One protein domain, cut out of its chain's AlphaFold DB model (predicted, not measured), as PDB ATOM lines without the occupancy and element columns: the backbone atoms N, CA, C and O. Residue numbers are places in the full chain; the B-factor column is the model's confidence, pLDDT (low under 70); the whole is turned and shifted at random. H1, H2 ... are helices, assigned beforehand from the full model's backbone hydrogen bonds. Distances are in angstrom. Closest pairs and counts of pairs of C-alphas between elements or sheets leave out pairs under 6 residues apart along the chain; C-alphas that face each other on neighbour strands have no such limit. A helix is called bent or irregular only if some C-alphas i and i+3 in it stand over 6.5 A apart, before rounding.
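AT A GLANCE: This is residues 2 to 88 of the 120 residues of the protein "Hypothetical protein" of Pycnococcus provasolii (UniProt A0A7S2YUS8). A long, loose rod: residues 8 to 31 run from H1 at one end to H2 at the other, and the chain folds back through H3, H4 and H5. The 87 printed residues hold five named helices, in that order, and no named strand; the class is all helix, though only 39 residues are in named elements. The radius of gyration of the C-alphas is 16.5 A, the spans 52 by 24 by 21 A.

IN THESE COORDINATES: H1, residues 2 to 7, begins at C-alpha 2 (40.383, 60.857, 89.986). H2, residues 32 to 45, is 20.0 A long and irregular: C-alphas 41 and 44 are 7.4 A apart. H3 is residues 49 to 52, H4 54 to 61, 10.3 A, and H5 65 to 71, 10.3 A, ending at C-alpha 71 (30.209, 71.517, 93.641).

HOW THE PARTS SIT: H1 and H2 touch no helix. H3 and H4 meet only through their link. H4 and H5 are close but not clearly touching, C-alphas 59 and 65 being closest at 6.6 A, and about perpendicular at 85 degrees. Residues 16 to 17 pair parallel with 77 to 78. Every O i to N i+4 pair is within hydrogen-bond range in H1, H4 and H5, 8 of 10 in H2; H3 is too short.

THE WHOLE: The link H1 to H2 is long, 24 residues. Residues 28 to 34, of which 32 to 34 belong to H2, stand free. The printed part has no cut; no printed residue is under 70.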
ATOM      1  N   ARG A   2      41.287  59.889  90.661       84.69
ATOM      2  CA  ARG A   2      40.383  60.857  89.986       84.69
ATOM      3  C   ARG A   2      41.090  62.033  89.294       84.69
ATOM      4  O   ARG A   2      40.891  62.216  88.107       84.69
ATOM      5  N   ARG A   3      41.950  62.768  90.013       86.38
ATOM      6  CA  ARG A   3      42.703  63.909  89.455       86.38
ATOM      7  C   ARG A   3      43.506  63.543  88.204       86.38
ATOM      8  O   ARG A   3      43.307  64.160  87.178       86.38
ATOM      9  N   LYS A   4      44.303  62.468  88.251       85.00
ATOM     10  CA  LYS A   4      45.100  62.010  87.097       85.00
ATOM     11  C   LYS A   4      44.226  61.708  85.881       85.00
ATOM     12  O   LYS A   4      44.575  62.072  84.772       85.00
ATOM     13  N   LEU A   5      43.067  61.081  86.099       87.12
ATOM     14  CA  LEU A   5      42.124  60.783  85.018       87.12
ATOM     15  C   LEU A   5      41.516  62.050  84.393       87.12
ATOM     16  O   LEU A   5      41.270  62.076  83.188       87.12
ATOM     17  N   GLU A   6      41.284  63.080  85.209       84.94
ATOM     18  CA  GLU A   6      40.809  64.395  84.768       84.94
ATOM     19  C   GLU A   6      41.908  65.173  84.026       84.94
ATOM     20  O   GLU A   6      41.652  65.677  82.932       84.94
ATOM     21  N   ASP A   7      43.124  65.218  84.579       85.81
ATOM     22  CA  ASP A   7      44.288  65.923  84.022       85.81
ATOM     23  C   ASP A   7      44.682  65.355  82.648       85.81
ATOM     24  O   ASP A   7      44.886  66.105  81.690       85.81
ATOM     25  N   ASP A   8      44.684  64.025  82.527       85.19
ATOM     26  CA  ASP A   8      45.010  63.304  81.294       85.19
ATOM     27  C   ASP A   8      43.817  63.228  80.311       85.19
ATOM     28  O   ASP A   8      43.945  62.701  79.205       85.19
ATOM     29  N   LYS A   9      42.646  63.772  80.684       87.31
ATOM     30  CA  LYS A   9      41.432  63.874  79.850       87.31
ATOM     31  C   LYS A   9      40.939  62.544  79.268       87.31
ATOM     32  O   LYS A   9      40.412  62.507  78.155       87.31
ATOM     33  N   TYR A  10      41.017  61.459  80.035       86.12
ATOM     34  CA  TYR A  10      40.560  60.136  79.585       86.12
ATOM     35  C   TYR A  10      39.035  60.010  79.411       86.12
ATOM     36  O   TYR A  10      38.560  58.982  78.934       86.12
ATOM     37  N   GLY A  11      38.250  61.015  79.815       86.88
ATOM     38  CA  GLY A  11      36.785  60.978  79.708       86.88
ATOM     39  C   GLY A  11      36.122  59.954  80.636       86.88
ATOM     40  O   GLY A  11      34.972  59.587  80.417       86.88
ATOM     41  N   VAL A  12      36.841  59.489  81.660       87.56
ATOM     42  CA  VAL A  12      36.346  58.554  82.675       87.56
ATOM     43  C   VAL A  12      36.304  59.220  84.042       87.56
ATOM     44  O   VAL A  12      37.144  60.056  84.377       87.56
ATOM     45  N   GLU A  13      35.339  58.808  84.856       87.69
ATOM     46  CA  GLU A  13      35.157  59.320  86.208       87.69
ATOM     47  C   GLU A  13      35.491  58.237  87.235       87.69
ATOM     48  O   GLU A  13      35.111  57.077  87.091       87.69
ATOM     49  N   ALA A  14      36.202  58.625  88.293       90.38
ATOM     50  CA  ALA A  14      36.454  57.759  89.438       90.38
ATOM     51  C   ALA A  14      35.602  58.222  90.621       90.38
ATOM     52  O   ALA A  14      35.833  59.304  91.168       90.38
ATOM     53  N   LEU A  15      34.644  57.380  91.006       92.94
ATOM     54  CA  LEU A  15      33.745  57.575  92.139       92.94
ATOM     55  C   LEU A  15      34.023  56.520  93.214       92.94
ATOM     56  O   LEU A  15      34.493  55.420  92.921       92.94
ATOM     57  N   ALA A  16      33.723  56.863  94.461       94.12
ATOM     58  CA  ALA A  16      33.776  55.963  95.600       94.12
ATOM     59  C   ALA A  16      32.391  55.890  96.240       94.12
ATOM     60  O   ALA A  16      31.692  56.894  96.338       94.12
ATOM     61  N   VAL A  17      32.000  54.702  96.689       94.75
ATOM     62  CA  VAL A  17      30.681  54.471  97.284       94.75
ATOM     63  C   VAL A  17      30.831  53.763  98.620       94.75
ATOM     64  O   VAL A  17      31.648  52.851  98.759       94.75
ATOM     65  N   HIS A  18      30.025  54.166  99.594       94.00
ATOM     66  CA  HIS A  18      29.852  53.450 100.846       94.00
ATOM     67  C   HIS A  18      28.479  52.784 100.844       94.00
ATOM     68  O   HIS A  18      27.472  53.487 100.836       94.00
ATOM     69  N   PRO A  19      28.387  51.444 100.868       92.94
ATOM     70  CA  PRO A  19      27.106  50.751 100.757       92.94
ATOM     71  C   PRO A  19      26.289  50.792 102.060       92.94
ATOM     72  O   PRO A  19      25.190  50.254 102.117       92.94
ATOM     73  N   GLY A  20      26.817  51.406 103.121       90.94
ATOM     74  CA  GLY A  20      26.263  51.304 104.466       90.94
ATOM     75  C   GLY A  20      26.666  49.993 105.131       90.94
ATOM     76  O   GLY A  20      27.492  49.234 104.621       90.94
ATOM     77  N   GLU A  21      26.064  49.720 106.280       90.06
ATOM     78  CA  GLU A  21      26.321  48.493 107.028       90.06
ATOM     79  C   GLU A  21      25.490  47.348 106.443       90.06
ATOM     80  O   GLU A  21      24.379  47.072 106.879       90.06
ATOM     81  N   VAL A  22      25.993  46.699 105.393       87.50
ATOM     82  CA  VAL A  22      25.243  45.659 104.672       87.50
ATOM     83  C   VAL A  22      25.400  44.294 105.337       87.50
ATOM     84  O   VAL A  22      26.505  43.887 105.712       87.50
ATOM     85  N   MET A  23      24.302  43.533 105.401       83.75
ATOM     86  CA  MET A  23      24.302  42.116 105.774       83.75
ATOM     87  C   MET A  23      25.133  41.291 104.780       83.75
ATOM     88  O   MET A  23      24.630  40.764 103.788       83.75
ATOM     89  N   THR A  24      26.430  41.180 105.051       79.31
ATOM     90  CA  THR A  24      27.391  40.401 104.266       79.31
ATOM     91  C   THR A  24      28.059  39.328 105.124       79.31
ATOM     92  O   THR A  24      28.148  39.428 106.351       79.31
ATOM     93  N   ASN A  25      28.618  38.312 104.465       81.88
ATOM     94  CA  ASN A  25      29.359  37.219 105.102       81.88
ATOM     95  C   ASN A  25      30.819  37.580 105.449       81.88
ATOM     96  O   ASN A  25      31.698  36.711 105.452       81.88
ATOM     97  N   VAL A  26      31.109  38.853 105.741       76.75
ATOM     98  CA  VAL A  26      32.458  39.309 106.134       76.75
ATOM     99  C   VAL A  26      32.868  38.716 107.484       76.75
ATOM    100  O   VAL A  26      34.024  38.364 107.682       76.75
ATOM    101  N   THR A  27      31.909  38.491 108.385       79.12
ATOM    102  CA  THR A  27      32.152  37.915 109.719       79.12
ATOM    103  C   THR A  27      31.964  36.397 109.784       79.12
ATOM    104  O   THR A  27      31.856  35.845 110.874       79.12
ATOM    105  N   ARG A  28      31.914  35.698 108.637       84.62
ATOM    106  CA  ARG A  28      31.623  34.249 108.578       84.62
ATOM    107  C   ARG A  28      32.647  33.364 109.293       84.62
ATOM    108  O   ARG A  28      32.349  32.221 109.602       84.62
ATOM    109  N   SER A  29      33.859  33.875 109.499       89.00
ATOM    110  CA  SER A  29      34.951  33.174 110.178       89.00
ATOM    111  C   SER A  29      34.956  33.383 111.694       89.00
ATOM    112  O   SER A  29      35.797  32.803 112.376       89.00
ATOM    113  N   LEU A  30      34.051  34.207 112.238       88.19
ATOM    114  CA  LEU A  30      33.945  34.386 113.682       88.19
ATOM    115  C   LEU A  30      33.309  33.152 114.344       88.19
ATOM    116  O   LEU A  30      32.482  32.475 113.731       88.19
ATOM    117  N   PRO A  31      33.638  32.870 115.616       92.19
ATOM    118  CA  PRO A  31      32.934  31.871 116.409       92.19
ATOM    119  C   PRO A  31      31.412  32.060 116.357       92.19
ATOM    120  O   PRO A  31      30.917  33.183 116.460       92.19
ATOM    121  N   ALA A  32      30.660  30.960 116.255       90.50
ATOM    122  CA  ALA A  32      29.207  30.984 116.049       90.50
ATOM    123  C   ALA A  32      28.444  31.834 117.086       90.50
ATOM    124  O   ALA A  32      27.463  32.497 116.752       90.50
ATOM    125  N   TRP A  33      28.921  31.873 118.332       90.38
ATOM    126  CA  TRP A  33      28.318  32.684 119.390       90.38
ATOM    127  C   TRP A  33      28.475  34.198 119.152       90.38
ATOM    128  O   TRP A  33      27.549  34.955 119.439       90.38
ATOM    129  N   LEU A  34      29.594  34.643 118.567       86.94
ATOM    130  CA  LEU A  34      29.817  36.045 118.190       86.94
ATOM    131  C   LEU A  34      28.983  36.438 116.974       86.94
ATOM    132  O   LEU A  34      28.440  37.539 116.943       86.94
ATOM    133  N   ILE A  35      28.846  35.532 116.000       86.12
ATOM    134  CA  ILE A  35      27.944  35.735 114.858       86.12
ATOM    135  C   ILE A  35      26.518  35.938 115.372       86.12
ATOM    136  O   ILE A  35      25.870  36.919 115.016       86.12
ATOM    137  N   ARG A  36      26.060  35.071 116.283       84.56
ATOM    138  CA  ARG A  36      24.711  35.158 116.842       84.56
ATOM    139  C   ARG A  36      24.482  36.440 117.641       84.56
ATOM    140  O   ARG A  36      23.435  37.066 117.503       84.56
ATOM    141  N   LEU A  37      25.457  36.846 118.454       85.38
ATOM    142  CA  LEU A  37      25.387  38.099 119.205       85.38
ATOM    143  C   LEU A  37      25.321  39.312 118.263       85.38
ATOM    144  O   LEU A  37      24.491  40.198 118.460       85.38
ATOM    145  N   LYS A  38      26.147  39.325 117.209       81.25
ATOM    146  CA  LYS A  38      26.124  40.362 116.173       81.25
ATOM    147  C   LYS A  38      24.762  40.430 115.491       81.25
ATOM    148  O   LYS A  38      24.234  41.521 115.338       81.25
ATOM    149  N   GLU A  39      24.190  39.298 115.092       81.69
ATOM    150  CA  GLU A  39      22.863  39.273 114.467       81.69
ATOM    151  C   GLU A  39      21.805  39.895 115.379       81.69
ATOM    152  O   GLU A  39      21.042  40.745 114.945       81.69
ATOM    153  N   ILE A  40      21.786  39.540 116.663       83.88
ATOM    154  CA  ILE A  40      20.788  40.074 117.596       83.88
ATOM    155  C   ILE A  40      20.959  41.587 117.795       83.88
ATOM    156  O   ILE A  40      19.968  42.313 117.831       83.88
ATOM    157  N   MET A  41      22.198  42.070 117.916       83.06
ATOM    158  CA  MET A  41      22.459  43.483 118.209       83.06
ATOM    159  C   MET A  41      22.421  44.387 116.972       83.06
ATOM    160  O   MET A  41      22.001  45.536 117.069       83.06
ATOM    161  N   MET A  42      22.895  43.899 115.824       80.56
ATOM    162  CA  MET A  42      23.134  44.733 114.646       80.56
ATOM    163  C   MET A  42      22.039  44.643 113.594       80.56
ATOM    164  O   MET A  42      21.879  45.615 112.871       80.56
ATOM    165  N   VAL A  43      21.263  43.551 113.504       79.56
ATOM    166  CA  VAL A  43      20.204  43.402 112.482       79.56
ATOM    167  C   VAL A  43      19.301  44.634 112.312       79.56
ATOM    168  O   VAL A  43      19.073  44.986 111.158       79.56
ATOM    169  N   PRO A  44      18.836  45.350 113.359       78.62
ATOM    170  CA  PRO A  44      18.007  46.544 113.147       78.62
ATOM    171  C   PRO A  44      18.735  47.724 112.477       78.62
ATOM    172  O   PRO A  44      18.082  48.651 112.012       78.62
ATOM    173  N   PHE A  45      20.066  47.700 112.421       81.25
ATOM    174  CA  PHE A  45      20.905  48.726 111.797       81.25
ATOM    175  C   PHE A  45      21.524  48.270 110.472       81.25
ATOM    176  O   PHE A  45      22.149  49.080 109.788       81.25
ATOM    177  N   LEU A  46      21.393  46.986 110.120       86.19
ATOM    178  CA  LEU A  46      21.986  46.446 108.906       86.19
ATOM    179  C   LEU A  46      21.041  46.602 107.715       86.19
ATOM    180  O   LEU A  46      19.858  46.277 107.781       86.19
ATOM    181  N   LEU A  47      21.605  47.037 106.598       88.88
ATOM    182  CA  LEU A  47      20.937  47.107 105.309       88.88
ATOM    183  C   LEU A  47      20.926  45.735 104.632       88.88
ATOM    184  O   LEU A  47      21.878  44.951 104.738       88.88
ATOM    185  N   THR A  48      19.878  45.460 103.858       89.62
ATOM    186  CA  THR A  48      19.896  44.304 102.953       89.62
ATOM    187  C   THR A  48      20.863  44.539 101.785       89.62
ATOM    188  O   THR A  48      21.245  45.671 101.479       89.62
ATOM    189  N   ALA A  49      21.244  43.472 101.075       90.19
ATOM    190  CA  ALA A  49      22.110  43.584  99.897       90.19
ATOM    191  C   ALA A  49      21.530  44.514  98.812       90.19
ATOM    192  O   ALA A  49      22.271  45.280  98.199       90.19
ATOM    193  N   ALA A  50      20.208  44.487  98.608       90.75
ATOM    194  CA  ALA A  50      19.533  45.363  97.652       90.75
ATOM    195  C   ALA A  50      19.628  46.842  98.061       90.75
ATOM    196  O   ALA A  50      19.823  47.718  97.225       90.75
ATOM    197  N   GLU A  51      19.532  47.120  99.358       93.06
ATOM    198  CA  GLU A  51      19.642  48.475  99.889       93.06
ATOM    199  C   GLU A  51      21.072  48.999  99.828       93.06
ATOM    200  O   GLU A  51      21.283  50.143  99.437       93.06
ATOM    201  N   GLY A  52      22.058  48.150 100.125       91.38
ATOM    202  CA  GLY A  52      23.466  48.517 100.001       91.38
ATOM    203  C   GLY A  52      23.924  48.765  98.563       91.38
ATOM    204  O   GLY A  52      24.862  49.523  98.325       91.38
ATOM    205  N   ALA A  53      23.236  48.174  97.581       93.94
ATOM    206  CA  ALA A  53      23.523  48.394  96.168       93.94
ATOM    207  C   ALA A  53      23.095  49.786  95.665       93.94
ATOM    208  O   ALA A  53      23.588  50.214  94.620       93.94
ATOM    209  N   ARG A  54      22.224  50.511  96.390       94.06
ATOM    210  CA  ARG A  54      21.675  51.817  95.965       94.06
ATOM    211  C   ARG A  54      22.771  52.799  95.557       94.06
ATOM    212  O   ARG A  54      22.710  53.344  94.461       94.06
ATOM    213  N   ALA A  55      23.802  52.958  96.388       93.12
ATOM    214  CA  ALA A  55      24.900  53.884  96.120       93.12
ATOM    215  C   ALA A  55      25.701  53.515  94.862       93.12
ATOM    216  O   ALA A  55      26.069  54.384  94.076       93.12
ATOM    217  N   SER A  56      25.920  52.217  94.635       95.38
ATOM    218  CA  SER A  56      26.606  51.728  93.431       95.38
ATOM    219  C   SER A  56      25.762  51.954  92.176       95.38
ATOM    220  O   SER A  56      26.274  52.411  91.159       95.38
ATOM    221  N   ILE A  57      24.456  51.684  92.250       95.06
ATOM    222  CA  ILE A  57      23.524  51.935  91.145       95.06
ATOM    223  C   ILE A  57      23.457  53.436  90.844       95.06
ATOM    224  O   ILE A  57      23.506  53.821  89.677       95.06
ATOM    225  N   ALA A  58      23.402  54.286  91.869       92.62
ATOM    226  CA  ALA A  58      23.392  55.734  91.703       92.62
ATOM    227  C   ALA A  58      24.682  56.233  91.035       92.62
ATOM    228  O   ALA A  58      24.606  56.974  90.058       92.62
ATOM    229  N   ALA A  59      25.854  55.758  91.473       92.94
ATOM    230  CA  ALA A  59      27.135  56.098  90.847       92.94
ATOM    231  C   ALA A  59      27.184  55.755  89.348       92.94
ATOM    232  O   ALA A  59      27.823  56.465  88.577       92.94
ATOM    233  N   LEU A  60      26.518  54.670  88.941       92.50
ATOM    234  CA  LEU A  60      26.522  54.187  87.559       92.50
ATOM    235  C   LEU A  60      25.440  54.820  86.678       92.50
ATOM    236  O   LEU A  60      25.622  54.907  85.466       92.50
ATOM    237  N   THR A  61      24.299  55.198  87.256       92.94
ATOM    238  CA  THR A  61      23.095  55.542  86.480       92.94
ATOM    239  C   THR A  61      22.609  56.971  86.680       92.94
ATOM    240  O   THR A  61      21.892  57.479  85.819       92.94
ATOM    241  N   CYS A  62      22.976  57.648  87.775       88.56
ATOM    242  CA  CYS A  62      22.513  59.007  88.025       88.56
ATOM    243  C   CYS A  62      23.307  60.016  87.185       88.56
ATOM    244  O   CYS A  62      24.502  60.218  87.428       88.56
ATOM    245  N   PRO A  63      22.656  60.728  86.246       80.31
ATOM    246  CA  PRO A  63      23.325  61.786  85.510       80.31
ATOM    247  C   PRO A  63      23.757  62.897  86.477       80.31
ATOM    248  O   PRO A  63      23.019  63.282  87.395       80.31
ATOM    249  N   ASN A  64      24.952  63.435  86.241       80.31
ATOM    250  CA  ASN A  64      25.551  64.548  86.988       80.31
ATOM    251  C   ASN A  64      25.958  64.232  88.436       80.31
ATOM    252  O   ASN A  64      26.195  65.161  89.207       80.31
ATOM    253  N   VAL A  65      26.057  62.959  88.830       82.88
ATOM    254  CA  VAL A  65      26.509  62.586  90.181       82.88
ATOM    255  C   VAL A  65      27.914  63.129  90.488       82.88
ATOM    256  O   VAL A  65      28.165  63.659  91.569       82.88
ATOM    257  N   SER A  66      28.804  63.110  89.496       77.00
ATOM    258  CA  SER A  66      30.148  63.680  89.580       77.00
ATOM    259  C   SER A  66      30.153  65.203  89.666       77.00
ATOM    260  O   SER A  66      30.924  65.765  90.444       77.00
ATOM    261  N   HIS A  67      29.285  65.872  88.904       80.06
ATOM    262  CA  HIS A  67      29.153  67.328  88.910       80.06
ATOM    263  C   HIS A  67      28.713  67.834  90.281       80.06
ATOM    264  O   HIS A  67      29.419  68.636  90.887       80.06
ATOM    265  N   ARG A  68      27.615  67.279  90.815       78.06
ATOM    266  CA  ARG A  68      27.127  67.612  92.163       78.06
ATOM    267  C   ARG A  68      28.210  67.364  93.205       78.06
ATOM    268  O   ARG A  68      28.476  68.194  94.065       78.06
ATOM    269  N   SER A  69      28.928  66.249  93.068       79.75
ATOM    270  CA  SER A  69      29.984  65.912  94.013       79.75
ATOM    271  C   SER A  69      31.193  66.865  93.983       79.75
ATOM    272  O   SER A  69      31.879  67.043  94.998       79.75
ATOM    273  N   LYS A  70      31.463  67.506  92.840       76.06
ATOM    274  CA  LYS A  70      32.484  68.556  92.716       76.06
ATOM    275  C   LYS A  70      32.024  69.862  93.358       76.06
ATOM    276  O   LYS A  70      32.795  70.434  94.124       76.06
ATOM    277  N   GLU A  71      30.795  70.291  93.079       76.94
ATOM    278  CA  GLU A  71      30.209  71.517  93.641       76.94
ATOM    279  C   GLU A  71      30.146  71.463  95.173       76.94
ATOM    280  O   GLU A  71      30.542  72.415  95.845       76.94
ATOM    281  N   ASP A  72      29.776  70.308  95.725       78.69
ATOM    282  CA  ASP A  72      29.614  70.117  97.169       78.69
ATOM    283  C   ASP A  72      30.933  69.776  97.898       78.69
ATOM    284  O   ASP A  72      30.965  69.593  99.120       78.69
ATOM    285  N   GLY A  73      32.049  69.655  97.169       79.88
ATOM    286  CA  GLY A  73      33.354  69.307  97.743       79.88
ATOM    287  C   GLY A  73      33.405  67.907  98.374       79.88
ATOM    288  O   GLY A  73      34.205  67.658  99.283       79.88
ATOM    289  N   THR A  74      32.554  66.993  97.905       86.06
ATOM    290  CA  THR A  74      32.445  65.599  98.370       86.06
ATOM    291  C   THR A  74      33.383  64.651  97.612       86.06
ATOM    292  O   THR A  74      33.597  63.518  98.028       86.06
ATOM    293  N   LEU A  75      34.059  65.148  96.567       85.56
ATOM    294  CA  LEU A  75      35.208  64.512  95.896       85.56
ATOM    295  C   LEU A  75      34.921  63.156  95.223       85.56
ATOM    296  O   LEU A  75      35.836  62.350  95.047       85.56
ATOM    297  N   GLY A  76      33.686  62.933  94.798       88.81
ATOM    298  CA  GLY A  76      33.203  61.704  94.174       88.81
ATOM    299  C   GLY A  76      32.770  60.629  95.171       88.81
ATOM    300  O   GLY A  76      32.657  59.477  94.765       88.81
ATOM    301  N   TYR A  77      32.587  60.965  96.453       92.94
ATOM    302  CA  TYR A  77      32.177  60.019  97.491       92.94
ATOM    303  C   TYR A  77      30.661  60.037  97.705       92.94
ATOM    304  O   TYR A  77      30.096  61.078  98.044       92.94
ATOM    305  N   LEU A  78      30.017  58.883  97.527       93.62
ATOM    306  CA  LEU A  78      28.588  58.687  97.769       93.62
ATOM    307  C   LEU A  78      28.360  57.854  99.027       93.62
ATOM    308  O   LEU A  78      28.967  56.791  99.197       93.62
ATOM    309  N   GLY A  79      27.452  58.320  99.878       92.81
ATOM    310  CA  GLY A  79      26.995  57.578 101.046       92.81
ATOM    311  C   GLY A  79      26.032  56.448 100.699       92.81
ATOM    312  O   GLY A  79      25.695  56.221  99.537       92.81
ATOM    313  N   SER A  80      25.517  55.767 101.724       92.56
ATOM    314  CA  SER A  80      24.633  54.598 101.558       92.56
ATOM    315  C   SER A  80      23.300  54.911 100.877       92.56
ATOM    316  O   SER A  80      22.676  54.016 100.309       92.56
ATOM    317  N   GLY A  81      22.865  56.174 100.911       90.06
ATOM    318  CA  GLY A  81      21.694  56.647 100.169       90.06
ATOM    319  C   GLY A  81      21.936  56.830  98.668       90.06
ATOM    320  O   GLY A  81      20.978  56.880  97.904       90.06
ATOM    321  N   GLY A  82      23.201  56.884  98.233       88.88
ATOM    322  CA  GLY A  82      23.591  57.269  96.874       88.88
ATOM    323  C   GLY A  82      23.758  58.775  96.670       88.88
ATOM    324  O   GLY A  82      24.098  59.195  95.567       88.88
ATOM    325  N   ASP A  83      23.577  59.571  97.723       89.94
ATOM    326  CA  ASP A  83      23.830  61.008  97.709       89.94
ATOM    327  C   ASP A  83      25.309  61.325  97.985       89.94
ATOM    328  O   ASP A  83      25.981  60.573  98.704       89.94
ATOM    329  N   PRO A  84      25.841  62.436  97.441       91.69
ATOM    330  CA  PRO A  84      27.191  62.882  97.750       91.69
ATOM    331  C   PRO A  84      27.358  63.214  99.234       91.69
ATOM    332  O   PRO A  84      26.608  64.004  99.802       91.69
ATOM    333  N   GLU A  85      28.396  62.657  99.851       91.44
ATOM    334  CA  GLU A  85      28.705  62.877 101.261       91.44
ATOM    335  C   GLU A  85      30.137  63.366 101.440       91.44
ATOM    336  O   GLU A  85      31.050  63.023 100.690       91.44
ATOM    337  N   ARG A  86      30.369  64.192 102.461       91.75
ATOM    338  CA  ARG A  86      31.710  64.718 102.703       91.75
ATOM    339  C   ARG A  86      32.574  63.650 103.377       91.75
ATOM    340  O   ARG A  86      32.285  63.282 104.517       91.75
ATOM    341  N   PRO A  87      33.686  63.216 102.761       90.88
ATOM    342  CA  PRO A  87      34.553  62.229 103.385       90.88
ATOM    343  C   PRO A  87      35.328  62.826 104.571       90.88
ATOM    344  O   PRO A  87      35.498  64.050 104.716       90.88
ATOM    345  N   ALA A  88      35.855  61.935 105.415       91.62
ATOM    346  CA  ALA A  88      36.682  62.288 106.565       91.62
ATOM    347  C   ALA A  88      37.839  63.228 106.181       91.62
ATOM    348  O   ALA A  88      38.341  63.212 105.057       91.62
TER     349      ALA A  88